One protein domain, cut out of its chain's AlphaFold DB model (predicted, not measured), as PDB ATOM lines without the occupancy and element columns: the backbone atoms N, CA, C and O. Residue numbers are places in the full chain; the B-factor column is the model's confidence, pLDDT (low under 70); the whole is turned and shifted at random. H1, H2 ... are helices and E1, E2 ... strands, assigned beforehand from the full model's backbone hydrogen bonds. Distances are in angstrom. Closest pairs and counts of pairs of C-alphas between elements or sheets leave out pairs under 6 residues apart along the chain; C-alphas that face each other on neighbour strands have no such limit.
ATOM      1  N   GLN A 344     286.731 294.103 295.839       93.50
ATOM      2  CA  GLN A 344     288.097 293.933 296.335       93.50
ATOM      3  C   GLN A 344     288.443 292.451 296.536       93.50
ATOM      4  O   GLN A 344     289.485 292.006 296.061       93.50
ATOM      5  N   GLU A 345     287.555 291.673 297.164       95.44
ATOM      6  CA  GLU A 345     287.748 290.224 297.319       95.44
ATOM      7  C   GLU A 345     287.830 289.514 295.964       95.44
ATOM      8  O   GLU A 345     288.697 288.667 295.764       95.44
ATOM      9  N   LEU A 346     286.959 289.873 295.015       96.56
ATOM     10  CA  LEU A 346     286.955 289.262 293.683       96.56
ATOM     11  C   LEU A 346     288.205 289.607 292.881       96.56
ATOM     12  O   LEU A 346     288.760 288.729 292.226       96.56
ATOM     13  N   ARG A 347     288.667 290.860 292.944       93.94
ATOM     14  CA  ARG A 347     289.931 291.264 292.319       93.94
ATOM     15  C   ARG A 347     291.086 290.477 292.907       93.94
ATOM     16  O   ARG A 347     291.878 289.932 292.155       93.94
ATOM     17  N   GLN A 348     291.135 290.338 294.229       92.00
ATOM     18  CA  GLN A 348     292.175 289.544 294.866       92.00
ATOM     19  C   GLN A 348     292.160 288.090 294.379       92.00
ATOM     20  O   GLN A 348     293.206 287.560 294.027       92.00
ATOM     21  N   GLN A 349     290.985 287.460 294.312       95.19
ATOM     22  CA  GLN A 349     290.861 286.097 293.791       95.19
ATOM     23  C   GLN A 349     291.272 285.986 292.317       95.19
ATOM     24  O   GLN A 349     291.888 284.994 291.932       95.19
ATOM     25  N   LEU A 350     290.941 286.987 291.496       95.44
ATOM     26  CA  LEU A 350     291.344 287.031 290.093       95.44
ATOM     27  C   LEU A 350     292.865 287.116 289.965       95.44
ATOM     28  O   LEU A 350     293.445 286.317 289.239       95.44
ATOM     29  N   GLU A 351     293.509 288.017 290.701       92.94
ATOM     30  CA  GLU A 351     294.966 288.174 290.675       92.94
ATOM     31  C   GLU A 351     295.693 286.932 291.194       92.94
ATOM     32  O   GLU A 351     296.668 286.491 290.589       92.94
ATOM     33  N   ASP A 352     295.183 286.308 292.259       91.62
ATOM     34  CA  ASP A 352     295.701 285.034 292.761       91.62
ATOM     35  C   ASP A 352     295.680 283.960 291.668       91.62
ATOM     36  O   ASP A 352     296.669 283.253 291.450       91.62
ATOM     37  N   ALA A 353     294.556 283.856 290.956       94.31
ATOM     38  CA  ALA A 353     294.372 282.890 289.885       94.31
ATOM     39  C   ALA A 353     295.240 283.216 288.656       94.31
ATOM     40  O   ALA A 353     295.851 282.312 288.080       94.31
ATOM     41  N   LEU A 354     295.348 284.494 288.275       93.62
ATOM     42  CA  LEU A 354     296.192 284.962 287.174       93.62
ATOM     43  C   LEU A 354     297.666 284.689 287.449       93.62
ATOM     44  O   LEU A 354     298.353 284.156 286.586       93.62
ATOM     45  N   VAL A 355     298.152 284.996 288.649       90.62
ATOM     46  CA  VAL A 355     299.523 284.689 289.065       90.62
ATOM     47  C   VAL A 355     299.781 283.184 289.059       90.62
ATOM     48  O   VAL A 355     300.823 282.744 288.577       90.62
ATOM     49  N   ALA A 356     298.837 282.386 289.560       88.56
ATOM     50  CA  ALA A 356     298.999 280.940 289.619       88.56
ATOM     51  C   ALA A 356     299.023 280.286 288.226       88.56
ATOM     52  O   ALA A 356     299.825 279.383 287.992       88.56
ATOM     53  N   LYS A 357     298.153 280.725 287.305       90.31
ATOM     54  CA  LYS A 357     298.005 280.126 285.966       90.31
ATOM     55  C   LYS A 357     298.911 280.764 284.910       90.31
ATOM     56  O   LYS A 357     299.390 280.071 284.019       90.31
ATOM     57  N   TYR A 358     299.162 282.065 285.017       90.00
ATOM     58  CA  TYR A 358     299.888 282.883 284.042       90.00
ATOM     59  C   TYR A 358     300.980 283.739 284.711       90.00
ATOM     60  O   TYR A 358     300.989 284.961 284.544       90.00
ATOM     61  N   PRO A 359     301.933 283.130 285.443       86.00
ATOM     62  CA  PRO A 359     302.885 283.854 286.290       86.00
ATOM     63  C   PRO A 359     303.772 284.846 285.533       86.00
ATOM     64  O   PRO A 359     304.196 285.835 286.113       86.00
ATOM     65  N   VAL A 360     304.077 284.585 284.256       85.75
ATOM     66  CA  VAL A 360     304.883 285.489 283.418       85.75
ATOM     67  C   VAL A 360     304.008 286.519 282.719       85.75
ATOM     68  O   VAL A 360     304.265 287.711 282.835       85.75
ATOM     69  N   ALA A 361     302.949 286.083 282.029       88.38
ATOM     70  CA  ALA A 361     302.108 286.989 281.249       88.38
ATOM     71  C   ALA A 361     301.416 288.053 282.121       88.38
ATOM     72  O   ALA A 361     301.330 289.202 281.697       88.38
ATOM     73  N   SER A 362     301.020 287.716 283.357       90.19
ATOM     74  CA  SER A 362     300.440 288.692 284.295       90.19
ATOM     75  C   SER A 362     301.414 289.795 284.712       90.19
ATOM     76  O   SER A 362     300.977 290.863 285.123       90.19
ATOM     77  N   GLN A 363     302.724 289.569 284.567       88.62
ATOM     78  CA  GLN A 363     303.771 290.537 284.902       88.62
ATOM     79  C   GLN A 363     304.286 291.313 283.678       88.62
ATOM     80  O   GLN A 363     305.123 292.197 283.821       88.62
ATOM     81  N   LEU A 364     303.791 291.009 282.470       87.94
ATOM     82  CA  LEU A 364     304.146 291.709 281.223       87.94
ATOM     83  C   LEU A 364     303.104 292.769 280.820       87.94
ATOM     84  O   LEU A 364     303.029 293.174 279.652       87.94
ATOM     85  N   VAL A 365     302.321 293.229 281.799       87.44
ATOM     86  CA  VAL A 365     301.357 294.322 281.676       87.44
ATOM     87  C   VAL A 365     301.960 295.595 282.273       87.44
ATOM     88  O   VAL A 365     302.384 295.622 283.425       87.44
ATOM     89  N   ILE A 366     301.999 296.661 281.477       86.81
ATOM     90  CA  ILE A 366     302.431 297.997 281.884       86.81
ATOM     91  C   ILE A 366     301.292 298.639 282.669       86.81
ATOM     92  O   ILE A 366     300.189 298.786 282.149       86.81
ATOM     93  N   GLN A 367     301.552 299.029 283.910       85.50
ATOM     94  CA  GLN A 367     300.551 299.653 284.775       85.50
ATOM     95  C   GLN A 367     300.426 301.155 284.444       85.50
ATOM     96  O   GLN A 367     301.451 301.807 284.258       85.50
ATOM     97  N   PRO A 368     299.209 301.728 284.369       73.88
ATOM     98  CA  PRO A 368     298.992 303.086 283.863       73.88
ATOM     99  C   PRO A 368     299.230 304.208 284.896       73.88
ATOM    100  O   PRO A 368     299.177 305.375 284.520       73.88
ATOM    101  N   SER A 369     299.447 303.899 286.185       70.25
ATOM    102  CA  SER A 369     299.693 304.896 287.246       70.25
ATOM    103  C   SER A 369     300.197 304.268 288.558       70.25
ATOM    104  O   SER A 369     300.323 303.045 288.662       70.25
ATOM    105  N   ASP A 370     300.429 305.116 289.570       74.94
ATOM    106  CA  ASP A 370     300.836 304.768 290.936       74.94
ATOM    107  C   ASP A 370     300.035 303.588 291.501       74.94
ATOM    108  O   ASP A 370     298.858 303.695 291.857       74.94
ATOM    109  N   CYS A 371     300.695 302.437 291.596       80.00
ATOM    110  CA  CYS A 371     300.165 301.301 292.328       80.00
ATOM    111  C   CYS A 371     300.275 301.593 293.824       80.00
ATOM    112  O   CYS A 371     301.274 302.151 294.289       80.00
ATOM    113  N   ARG A 372     299.283 301.163 294.609       83.75
ATOM    114  CA  ARG A 372     299.444 301.182 296.065       83.75
ATOM    115  C   ARG A 372     300.650 300.325 296.432       83.75
ATOM    116  O   ARG A 372     300.958 299.333 295.761       83.75
ATOM    117  N   LEU A 373     301.332 300.704 297.511       82.00
ATOM    118  CA  LEU A 373     302.419 299.901 298.057       82.00
ATOM    119  C   LEU A 373     301.937 298.455 298.213       82.00
ATOM    120  O   LEU A 373     300.854 298.245 298.746       82.00
ATOM    121  N   GLY A 374     302.706 297.485 297.721       82.81
ATOM    122  CA  GLY A 374     302.354 296.063 297.779       82.81
ATOM    123  C   GLY A 374     301.383 295.564 296.700       82.81
ATOM    124  O   GLY A 374     301.191 294.359 296.618       82.81
ATOM    125  N   GLU A 375     300.820 296.419 295.836       86.62
ATOM    126  CA  GLU A 375     299.860 296.025 294.780       86.62
ATOM    127  C   GLU A 375     300.442 296.088 293.356       86.62
ATOM    128  O   GLU A 375     299.752 295.782 292.388       86.62
ATOM    129  N   ALA A 376     301.715 296.463 293.192       85.62
ATOM    130  CA  ALA A 376     302.336 296.622 291.869       85.62
ATOM    131  C   ALA A 376     302.458 295.315 291.058       85.62
ATOM    132  O   ALA A 376     302.661 295.355 289.850       85.62
ATOM    133  N   TRP A 377     302.338 294.161 291.721       85.81
ATOM    134  CA  TRP A 377     302.333 292.842 291.083       85.81
ATOM    135  C   TRP A 377     300.956 292.457 290.511       85.81
ATOM    136  O   TRP A 377     300.869 291.495 289.748       85.81
ATOM    137  N   MET A 378     299.894 293.174 290.897       89.06
ATOM    138  CA  MET A 378     298.520 292.943 290.441       89.06
ATOM    139  C   MET A 378     298.279 293.646 289.107       89.06
ATOM    140  O   MET A 378     298.726 294.778 288.915       89.06
ATOM    141  N   VAL A 379     297.517 293.034 288.205       88.31
ATOM    142  CA  VAL A 379     297.093 293.682 286.960       88.31
ATOM    143  C   VAL A 379     296.054 294.759 287.272       88.31
ATOM    144  O   VAL A 379     294.903 294.475 287.599       88.31
ATOM    145  N   GLN A 380     296.451 296.030 287.187       85.19
ATOM    146  CA  GLN A 380     295.549 297.128 287.510       85.19
ATOM    147  C   GLN A 380     294.590 297.411 286.353       85.19
ATOM    148  O   GLN A 380     294.921 297.214 285.175       85.19
ATOM    149  N   PRO A 381     293.398 297.946 286.666       80.06
ATOM    150  CA  PRO A 381     292.521 298.491 285.654       80.06
ATOM    151  C   PRO A 381     293.246 299.506 284.753       80.06
ATOM    152  O   PRO A 381     293.805 300.484 285.240       80.06
ATOM    153  N   GLY A 382     293.205 299.286 283.437       80.56
ATOM    154  CA  GLY A 382     293.819 300.162 282.438       80.56
ATOM    155  C   GLY A 382     295.268 299.804 282.112       80.56
ATOM    156  O   GLY A 382     295.899 300.532 281.350       80.56
ATOM    157  N   GLY A 383     295.785 298.700 282.667       86.50
ATOM    158  CA  GLY A 383     297.061 298.120 282.259       86.50
ATOM    159  C   GLY A 383     297.141 297.916 280.750       86.50
ATOM    160  O   GLY A 383     296.143 297.610 280.111       86.50
ATOM    161  N   VAL A 384     298.321 298.092 280.165       85.25
ATOM    162  CA  VAL A 384     298.561 297.909 278.730       85.25
ATOM    163  C   VAL A 384     299.492 296.727 278.546       85.25
ATOM    164  O   VAL A 384     300.578 296.691 279.118       85.25
ATOM    165  N   VAL A 385     299.100 295.748 277.737       84.38
ATOM    166  CA  VAL A 385     300.001 294.640 277.418       84.38
ATOM    167  C   VAL A 385     301.190 295.176 276.624       84.38
ATOM    168  O   VAL A 385     301.025 295.822 275.589       84.38
ATOM    169  N   SER A 386     302.399 294.923 277.122       81.12
ATOM    170  CA  SER A 386     303.628 295.347 276.448       81.12
ATOM    171  C   SER A 386     303.851 294.580 275.137       81.12
ATOM    172  O   SER A 386     303.372 293.461 274.959       81.12
ATOM    173  N   THR A 387     304.666 295.133 274.234       73.69
ATOM    174  CA  THR A 387     305.139 294.411 273.036       73.69
ATOM    175  C   THR A 387     305.855 293.106 273.398       73.69
ATOM    176  O   THR A 387     305.702 292.100 272.708       73.69
ATOM    177  N   CYS A 388     306.583 293.096 274.520       76.19
ATOM    178  CA  CYS A 388     307.200 291.896 275.082       76.19
ATOM    179  C   CYS A 388     306.149 290.885 275.559       76.19
ATOM    180  O   CYS A 388     306.301 289.691 275.317       76.19
ATOM    181  N   GLY A 389     305.067 291.353 276.187       83.56
ATOM    182  CA  GLY A 389     303.913 290.538 276.573       83.56
ATOM    183  C   GLY A 389     303.253 289.849 275.384       83.56
ATOM    184  O   GLY A 389     302.962 288.658 275.453       83.56
ATOM    185  N   GLU A 390     303.104 290.565 274.271       80.69
ATOM    186  CA  GLU A 390     302.597 290.000 273.017       80.69
ATOM    187  C   GLU A 390     303.517 288.940 272.421       80.69
ATOM    188  O   GLU A 390     303.071 287.840 272.090       80.69
ATOM    189  N   ALA A 391     304.808 289.250 272.299       77.44
ATOM    190  CA  ALA A 391     305.790 288.309 271.772       77.44
ATOM    191  C   ALA A 391     305.864 287.041 272.637       77.44
ATOM    192  O   ALA A 391     305.866 285.929 272.112       77.44
ATOM    193  N   PHE A 392     305.858 287.211 273.963       83.69
ATOM    194  CA  PHE A 392     305.825 286.110 274.917       83.69
ATOM    195  C   PHE A 392     304.568 285.254 274.748       83.69
ATOM    196  O   PHE A 392     304.671 284.033 274.674       83.69
ATOM    197  N   TRP A 393     303.389 285.874 274.657       85.06
ATOM    198  CA  TRP A 393     302.134 285.142 274.503       85.06
ATOM    199  C   TRP A 393     302.115 284.299 273.224       85.06
ATOM    200  O   TRP A 393     301.775 283.118 273.275       85.06
ATOM    201  N   ARG A 394     302.566 284.865 272.097       80.94
ATOM    202  CA  ARG A 394     302.705 284.125 270.833       80.94
ATOM    203  C   ARG A 394     303.669 282.948 270.969       80.94
ATOM    204  O   ARG A 394     303.323 281.839 270.587       80.94
ATOM    205  N   ALA A 395     304.825 283.152 271.604       80.50
ATOM    206  CA  ALA A 395     305.785 282.075 271.845       80.50
ATOM    207  C   ALA A 395     305.204 280.944 272.717       80.50
ATOM    208  O   ALA A 395     305.449 279.767 272.448       80.50
ATOM    209  N   VAL A 396     304.405 281.284 273.738       81.69
ATOM    210  CA  VAL A 396     303.690 280.295 274.561       81.69
ATOM    211  C   VAL A 396     302.691 279.499 273.719       81.69
ATOM    212  O   VAL A 396     302.626 278.279 273.870       81.69
ATOM    213  N   GLN A 397     301.941 280.158 272.829       78.56
ATOM    214  CA  GLN A 397     300.962 279.497 271.962       78.56
ATOM    215  C   GLN A 397     301.604 278.604 270.894       78.56
ATOM    216  O   GLN A 397     301.101 277.511 270.637       78.56
ATOM    217  N   ASP A 398     302.698 279.055 270.280       73.81
ATOM    218  CA  ASP A 398     303.293 278.382 269.124       73.81
ATOM    219  C   ASP A 398     304.111 277.151 269.511       73.81
ATOM    220  O   ASP A 398     304.176 276.183 268.752       73.81
ATOM    221  N   ALA A 399     304.768 277.180 270.671       60.25
ATOM    222  CA  ALA A 399     305.900 276.294 270.872       60.25
ATOM    223  C   ALA A 399     305.738 275.293 272.022       60.25
ATOM    224  O   ALA A 399     306.454 274.297 272.036       60.25
ATOM    225  N   ASN A 400     304.858 275.508 273.011       62.38
ATOM    226  CA  ASN A 400     304.921 274.769 274.292       62.38
ATOM    227  C   ASN A 400     306.350 274.719 274.909       62.38
ATOM    228  O   ASN A 400     306.591 273.973 275.856       62.38
ATOM    229  N   THR A 401     307.317 275.491 274.389       63.00
ATOM    230  CA  THR A 401     308.743 275.420 274.745       63.00
ATOM    231  C   THR A 401     309.105 276.393 275.854       63.00
ATOM    232  O   THR A 401     310.218 276.352 276.376       63.00
ATOM    233  N   VAL A 402     308.181 277.269 276.247       70.25
ATOM    234  CA  VAL A 402     308.415 278.219 277.328       70.25
ATOM    235  C   VAL A 402     308.404 277.469 278.656       70.25
ATOM    236  O   VAL A 402     307.355 277.152 279.218       70.25
ATOM    237  N   LYS A 403     309.599 277.207 279.186       73.50
ATOM    238  CA  LYS A 403     309.779 276.654 280.525       73.50
ATOM    239  C   LYS A 403     309.859 277.787 281.541       73.50
ATOM    240  O   LYS A 403     310.827 278.540 281.584       73.50
ATOM    241  N   VAL A 404     308.853 277.881 282.402       73.75
ATOM    242  CA  VAL A 404     308.856 278.835 283.515       73.75
ATOM    243  C   VAL A 404     309.721 278.275 284.649       73.75
ATOM    244  O   VAL A 404     309.348 277.300 285.297       73.75
ATOM    245  N   LEU A 405     310.894 278.873 284.878       79.44
ATOM    246  CA  LEU A 405     311.838 278.441 285.924       79.44
ATOM    247  C   LEU A 405     311.574 279.070 287.297       79.44
ATOM    248  O   LEU A 405     312.065 278.569 288.308       79.44
ATOM    249  N   THR A 406     310.792 280.146 287.333       79.19
ATOM    250  CA  THR A 406     310.464 280.866 288.564       79.19
ATOM    251  C   THR A 406     309.000 280.717 288.901       79.19
ATOM    252  O   THR A 406     308.112 280.893 288.073       79.19
ATOM    253  N   LYS A 407     308.739 280.395 290.157       83.88
ATOM    254  CA  LYS A 407     307.397 280.305 290.696       83.88
ATOM    255  C   LYS A 407     307.013 281.661 291.268       83.88
ATOM    256  O   LYS A 407     307.614 282.108 292.243       83.88
ATOM    257  N   LEU A 408     306.006 282.294 290.679       83.69
ATOM    258  CA  LEU A 408     305.329 283.428 291.293       83.69
ATOM    259  C   LEU A 408     304.223 282.903 292.215       83.69
ATOM    260  O   LEU A 408     303.520 281.942 291.905       83.69
ATOM    261  N   SER A 409     304.117 283.501 293.388       85.81
ATOM    262  CA  SER A 409     303.117 283.191 294.404       85.81
ATOM    263  C   SER A 409     302.778 284.458 295.174       85.81
ATOM    264  O   SER A 409     303.358 285.510 294.920       85.81
ATOM    265  N   ILE A 410     301.846 284.369 296.114       87.19
ATOM    266  CA  ILE A 410     301.451 285.500 296.952       87.19
ATOM    267  C   ILE A 410     301.652 285.094 298.404       87.19
ATOM    268  O   ILE A 410     301.298 283.979 298.795       87.19
ATOM    269  N   ARG A 411     302.250 285.979 299.200       89.12
ATOM    270  CA  ARG A 411     302.472 285.773 300.635       89.12
ATOM    271  C   ARG A 411     301.916 286.941 301.433       89.12
ATOM    272  O   ARG A 411     301.891 288.072 300.957       89.12
ATOM    273  N   LEU A 412     301.477 286.648 302.653       88.94
ATOM    274  CA  LEU A 412     301.135 287.671 303.633       88.94
ATOM    275  C   LEU A 412     302.407 288.123 304.355       88.94
ATOM    276  O   LEU A 412     303.188 287.294 304.820       88.94
ATOM    277  N   PHE A 413     302.596 289.431 304.445       87.56
ATOM    278  CA  PHE A 413     303.658 290.085 305.195       87.56
ATOM    279  C   PHE A 413     303.076 291.338 305.855       87.56
ATOM    280  O   PHE A 413     302.573 292.217 305.157       87.56
ATOM    281  N   ASN A 414     303.111 291.396 307.192       88.81
ATOM    282  CA  ASN A 414     302.465 292.440 308.005       88.81
ATOM    283  C   ASN A 414     300.992 292.668 307.631       88.81
ATOM    284  O   ASN A 414     300.587 293.789 307.337       88.81
ATOM    285  N   ASP A 415     300.220 291.579 307.557       86.38
ATOM    286  CA  ASP A 415     298.801 291.572 307.160       86.38
ATOM    287  C   ASP A 415     298.509 292.123 305.752       86.38
ATOM    288  O   ASP A 415     297.355 292.236 305.340       86.38
ATOM    289  N   GLN A 416     299.553 292.400 304.970       85.44
ATOM    290  CA  GLN A 416     299.459 292.839 303.591       85.44
ATOM    291  C   GLN A 416     299.891 291.723 302.639       85.44
ATOM    292  O   GLN A 416     300.777 290.926 302.942       85.44
ATOM    293  N   ARG A 417     299.263 291.644 301.467       84.44
ATOM    294  CA  ARG A 417     299.597 290.655 300.437       84.44
ATOM    295  C   ARG A 417     300.694 291.186 299.528       84.44
ATOM    296  O   ARG A 417     300.601 292.305 299.036       84.44
ATOM    297  N   TRP A 418     301.693 290.353 299.275       88.94
ATOM    298  CA  TRP A 418     302.834 290.668 298.426       88.94
ATOM    299  C   TRP A 418     303.052 289.558 297.405       88.94
ATOM    300  O   TRP A 418     302.986 288.373 297.743       88.94
ATOM    301  N   GLY A 419     303.362 289.945 296.169       85.94
ATOM    302  CA  GLY A 419     303.925 289.035 295.181       85.94
ATOM    303  C   GLY A 419     305.264 288.486 295.675       85.94
ATOM    304  O   GLY A 419     306.112 289.226 296.173       85.94
ATOM    305  N   PHE A 420     305.448 287.176 295.566       87.38
ATOM    306  CA  PHE A 420     306.628 286.457 296.024       87.38
ATOM    307  C   PHE A 420     307.160 285.553 294.918       87.38
ATOM    308  O   PHE A 420     306.458 284.654 294.445       87.38
ATOM    309  N   PHE A 421     308.423 285.756 294.559       84.00
ATOM    310  CA  PHE A 421     309.124 284.983 293.541       84.00
ATOM    311  C   PHE A 421     310.016 283.930 294.201       84.00
ATOM    312  O   PHE A 421     310.753 284.220 295.142       84.00
ATOM    313  N   GLN A 422     309.972 282.703 293.688       85.81
ATOM    314  CA  GLN A 422     310.855 281.612 294.085       85.81
ATOM    315  C   GLN A 422     311.524 281.016 292.848       85.81
ATOM    316  O   GLN A 422     310.847 280.432 292.004       85.81
ATOM    317  N   GLY A 423     312.848 281.121 292.759       86.19
ATOM    318  CA  GLY A 423     313.626 280.644 291.613       86.19
ATOM    319  C   GLY A 423     314.459 281.754 290.959       86.19
ATOM    320  O   GLY A 423     314.614 282.825 291.547       86.19
ATOM    321  N   PRO A 424     315.030 281.495 289.768       80.44
ATOM    322  CA  PRO A 424     315.851 282.459 289.035       80.44
ATOM    323  C   PRO A 424     315.049 283.680 288.554       80.44
ATOM    324  O   PRO A 424     314.208 283.597 287.654       80.44
ATOM    325  N   VAL A 425     315.326 284.845 289.125       76.69
ATOM    326  CA  VAL A 425     314.774 286.126 288.657       76.69
ATOM    327  C   VAL A 425     315.814 286.873 287.828       76.69
ATOM    328  O   VAL A 425     317.012 286.760 288.088       76.69
ATOM    329  N   SER A 426     315.367 287.629 286.825       68.12
ATOM    330  CA  SER A 426     316.238 288.529 286.062       68.12
ATOM    331  C   SER A 426     315.976 289.962 286.478       68.12
ATOM    332  O   SER A 426     314.833 290.358 286.705       68.12
ATOM    333  N   SER A 427     317.035 290.769 286.518       68.56
ATOM    334  CA  SER A 427     316.853 292.213 286.612       68.56
ATOM    335  C   SER A 427     316.133 292.732 285.360       68.56
ATOM    336  O   SER A 427     316.323 292.191 284.262       68.56
ATOM    337  N   PHE A 428     315.331 293.791 285.516       55.16
ATOM    338  CA  PHE A 428     314.683 294.471 284.388       55.16
ATOM    339  C   PHE A 428     315.714 294.932 283.357       55.16
ATOM    340  O   PHE A 428     315.506 294.740 282.170       55.16
ATOM    341  N   TYR A 429     316.858 295.445 283.815       63.59
ATOM    342  CA  TYR A 429     317.947 295.896 282.953       63.59
ATOM    343  C   TYR A 429     318.481 294.782 282.042       63.59
ATOM    344  O   TYR A 429     318.659 294.970 280.843       63.59
ATOM    345  N   THR A 430     318.695 293.583 282.588       64.38
ATOM    346  CA  THR A 430     319.138 292.426 281.795       64.38
ATOM    347  C   THR A 430     318.070 291.989 280.795       64.38
ATOM    348  O   THR A 430     318.395 291.569 279.685       64.38
ATOM    349  N   LEU A 431     316.794 292.088 281.179       59.59
ATOM    350  CA  LEU A 431     315.680 291.745 280.307       59.59
ATOM    351  C   LEU A 431     315.536 292.770 279.168       59.59
ATOM    352  O   LEU A 431     315.462 292.375 278.006       59.59
ATOM    353  N   SER A 432     315.567 294.068 279.481       57.50
ATOM    354  CA  SER A 432     315.450 295.152 278.503       57.50
ATOM    355  C   SER A 432     316.582 295.099 277.480       57.50
ATOM    356  O   SER A 432     316.307 295.114 276.287       57.50
ATOM    357  N   GLN A 433     317.826 294.873 277.920       61.75
ATOM    358  CA  GLN A 433     318.969 294.689 277.018       61.75
ATOM    359  C   GLN A 433     318.797 293.524 276.036       61.75
ATOM    360  O   GLN A 433     319.291 293.594 274.915       61.75
ATOM    361  N   ARG A 434     318.119 292.441 276.441       58.72
ATOM    362  CA  ARG A 434     317.872 291.276 275.577       58.72
ATOM    363  C   ARG A 434     316.714 291.491 274.608       58.72
ATOM    364  O   ARG A 434     316.768 290.973 273.496       58.72
ATOM    365  N   PHE A 435     315.695 292.251 275.001       54.00
ATOM    366  CA  PHE A 435     314.599 292.625 274.104       54.00
ATOM    367  C   PHE A 435     314.992 293.748 273.126       54.00
ATOM    368  O   PHE A 435     314.503 293.764 271.996       54.00
ATOM    369  N   ASP A 436     315.946 294.608 273.497       49.44
ATOM    370  CA  ASP A 436     316.493 295.682 272.652       49.44
ATOM    371  C   ASP A 436     317.256 295.189 271.415       49.44
ATOM    372  O   ASP A 436     317.468 295.961 270.478       49.44
ATOM    373  N   VAL A 437     317.658 293.913 271.369       45.72
ATOM    374  CA  VAL A 437     318.427 293.353 270.242       45.72
ATOM    375  C   VAL A 437     317.537 292.992 269.039       45.72
ATOM    376  O   VAL A 437     318.060 292.634 267.987       45.72
ATOM    377  N   GLY A 438     316.204 293.094 269.148       39.78
ATOM    378  CA  GLY A 438     315.293 292.653 268.079       39.78
ATOM    379  C   GLY A 438     313.999 293.444 267.882       39.78
ATOM    380  O   GLY A 438     313.264 293.141 266.945       39.78
ATOM    381  N   VAL A 439     313.696 294.446 268.711       40.84
ATOM    382  CA  VAL A 439     312.485 295.268 268.563       40.84
ATOM    383  C   VAL A 439     312.887 296.735 268.601       40.84
ATOM    384  O   VAL A 439     313.573 297.170 269.520       40.84
ATOM    385  N   ASP A 440     312.494 297.480 267.572       39.44
ATOM    386  CA  ASP A 440     312.798 298.899 267.376       39.44
ATOM    387  C   ASP A 440     312.022 299.759 268.395       39.44
ATOM    388  O   ASP A 440     310.995 300.371 268.092       39.44
ATOM    389  N   LEU A 441     312.458 299.719 269.655       39.75
ATOM    390  CA  LEU A 441     312.008 300.618 270.707       39.75
ATOM    391  C   LEU A 441     312.907 301.859 270.715       39.75
ATOM    392  O   LEU A 441     314.131 301.776 270.749       39.75
ATOM    393  N   ASP A 442     312.223 302.997 270.608       46.34
ATOM    394  CA  ASP A 442     312.653 304.386 270.755       46.34
ATOM    395  C   ASP A 442     314.173 304.648 270.860       46.34
ATOM    396  O   ASP A 442     314.808 304.476 271.903       46.34
ATOM    397  N   GLN A 443     314.744 305.178 269.775       40.66
ATOM    398  CA  GLN A 443     316.125 305.660 269.708       40.66
ATOM    399  C   GLN A 443     316.444 306.690 270.812       40.66
ATOM    400  O   GLN A 443     317.585 306.767 271.256       40.66
ATOM    401  N   ARG A 444     315.440 307.417 271.324       38.28
ATOM    402  CA  ARG A 444     315.610 308.385 272.415       38.28
ATOM    403  C   ARG A 444     315.867 307.717 273.771       38.28
ATOM    404  O   ARG A 444     316.686 308.210 274.540       38.28
ATOM    405  N   TRP A 445     315.246 306.562 274.025       42.44
ATOM    406  CA  TRP A 445     315.546 305.725 275.195       42.44
ATOM    407  C   TRP A 445     316.917 305.049 275.068       42.44
ATOM    408  O   TRP A 445     317.651 304.947 276.052       42.44
ATOM    409  N   ARG A 446     317.302 304.643 273.848       37.62
ATOM    410  CA  ARG A 446     318.652 304.133 273.556       37.62
ATOM    411  C   ARG A 446     319.732 305.184 273.785       37.62
ATOM    412  O   ARG A 446     320.738 304.857 274.395       37.62
ATOM    413  N   GLU A 447     319.560 306.421 273.332       38.53
ATOM    414  CA  GLU A 447     320.588 307.466 273.461       38.53
ATOM    415  C   GLU A 447     320.776 307.932 274.918       38.53
ATOM    416  O   GLU A 447     321.909 308.172 275.329       38.53
ATOM    417  N   VAL A 508     313.749 282.394 279.693       31.33
ATOM    418  CA  VAL A 508     313.083 283.585 280.240       31.33
ATOM    419  C   VAL A 508     313.090 283.513 281.767       31.33
ATOM    420  O   VAL A 508     312.384 282.708 282.372       31.33
ATOM    421  N   ALA A 509     313.885 284.374 282.399       31.52
ATOM    422  CA  ALA A 509     313.843 284.607 283.838       31.52
ATOM    423  C   ALA A 509     312.800 285.692 284.163       31.52
ATOM    424  O   ALA A 509     312.657 286.673 283.431       31.52
ATOM    425  N   LEU A 510     312.036 285.485 285.241       32.09
ATOM    426  CA  LEU A 510     310.885 286.322 285.593       32.09
ATOM    427  C   LEU A 510     311.303 287.732 286.023       32.09
ATOM    428  O   LEU A 510     312.314 287.918 286.705       32.09
ATOM    429  N   LEU A 511     310.472 288.692 285.616       32.16
ATOM    430  CA  LEU A 511     310.581 290.111 285.908       32.16
ATOM    431  C   LEU A 511     310.079 290.406 287.327       32.16
ATOM    432  O   LEU A 511     308.984 289.989 287.697       32.16
ATOM    433  N   GLY A 512     310.834 291.193 288.083       28.72
ATOM    434  CA  GLY A 512     310.292 291.986 289.179       28.72
ATOM    435  C   GLY A 512     310.858 293.396 289.079       28.72
ATOM    436  O   GLY A 512     312.078 293.521 289.014       28.72
ATOM    437  N   VAL A 513     309.985 294.413 289.000       27.55
ATOM    438  CA  VAL A 513     310.130 295.801 289.512       27.55
ATOM    439  C   VAL A 513     309.106 296.741 288.846       27.55
ATOM    440  O   VAL A 513     308.855 296.671 287.646       27.55
TER     441      VAL A 513
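This is residues 344 to 447 and 508 to 513 of the 593 residues of a protein of Aspergillus versicolor CBS 583.65 (UniProt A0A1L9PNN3). Helix H1 packs on strand E1 of a two-stranded hairpin, E1 and E2, at one end of the domain, while H3 and then H4 lead away to the other end. A long stretch without a named element, residues 358 to 386, winds through the middle, and the helix H2 follows it as a separate piece; the four helices do not bundle, for no helix touches another. The printed part has 110 residues, with four named helices and two named strands in the order H1, H2, E1, E2, H3, H4, and the sheet E1 - E2 is antiparallel. The class is mixed, helices and strands, with under half of the residues in named elements. The whole is compact, with a radius of gyration of the C-alphas of 14.7 A and spans of 42 by 33 by 23 A.

Start with H1, residues 344 to 357, and look from it to E1, residues 407 to 413: there are 6 pairs of C-alphas within 8 A, the closest those of Val 355 and Leu 408, 6.3 A apart. E1 forms a hairpin with E2, residues 416 to 422, and their directions stand at 148 degrees. Across this antiparallel pair, N 409 and O 420 are within hydrogen-bond range at 2.8 A, and so are N 418 and O 411 at 2.8 A. H1 and E2 are apart. Next compare H2, residues 387 to 399, with H3, residues 428 to 435: they are close but not clearly touching, with the C-alphas of Cys 388 and Phe 435 closest at 7.5 A, and they run the same way at a steep tilt of 64 degrees. H4, residues 443 to 447, is apart from H1, H2, H3, E1 and E2. In H1, H2, H3 and H4 every O i to N i+4 pair is within hydrogen-bond range.

Find C-alpha 344 at (288.097, 293.933, 296.335); from there H1 runs 19.9 A to C-alpha 357. H2 begins at C-alpha 387, at (305.139, 294.411, 273.036), and runs 18.3 A. E1 measures 17.9 A and E2 18.6 A. H3 follows with 10.4 A, and H4, 6.1 A long, ends at C-alpha 447, at (320.588, 307.466, 273.461).

The two C-alphas farthest apart are those of Glu 345 and Glu 447, at 44.1 A. The link from H1 to H2 is long, with 29 residues. Within it, residues 365 to 366 pair antiparallel with residues 384 to 385. Residues 448 to 507 are not printed, and C-alphas 447 and 508 are 25.9 A apart across the cut. Beyond it, residues 510 to 511 pair parallel with residues 425 to 426. The mean pLDDT of the printed part is 74.4; it is under 70 at residues 399 to 401, 426 to 447 and 508 to 513.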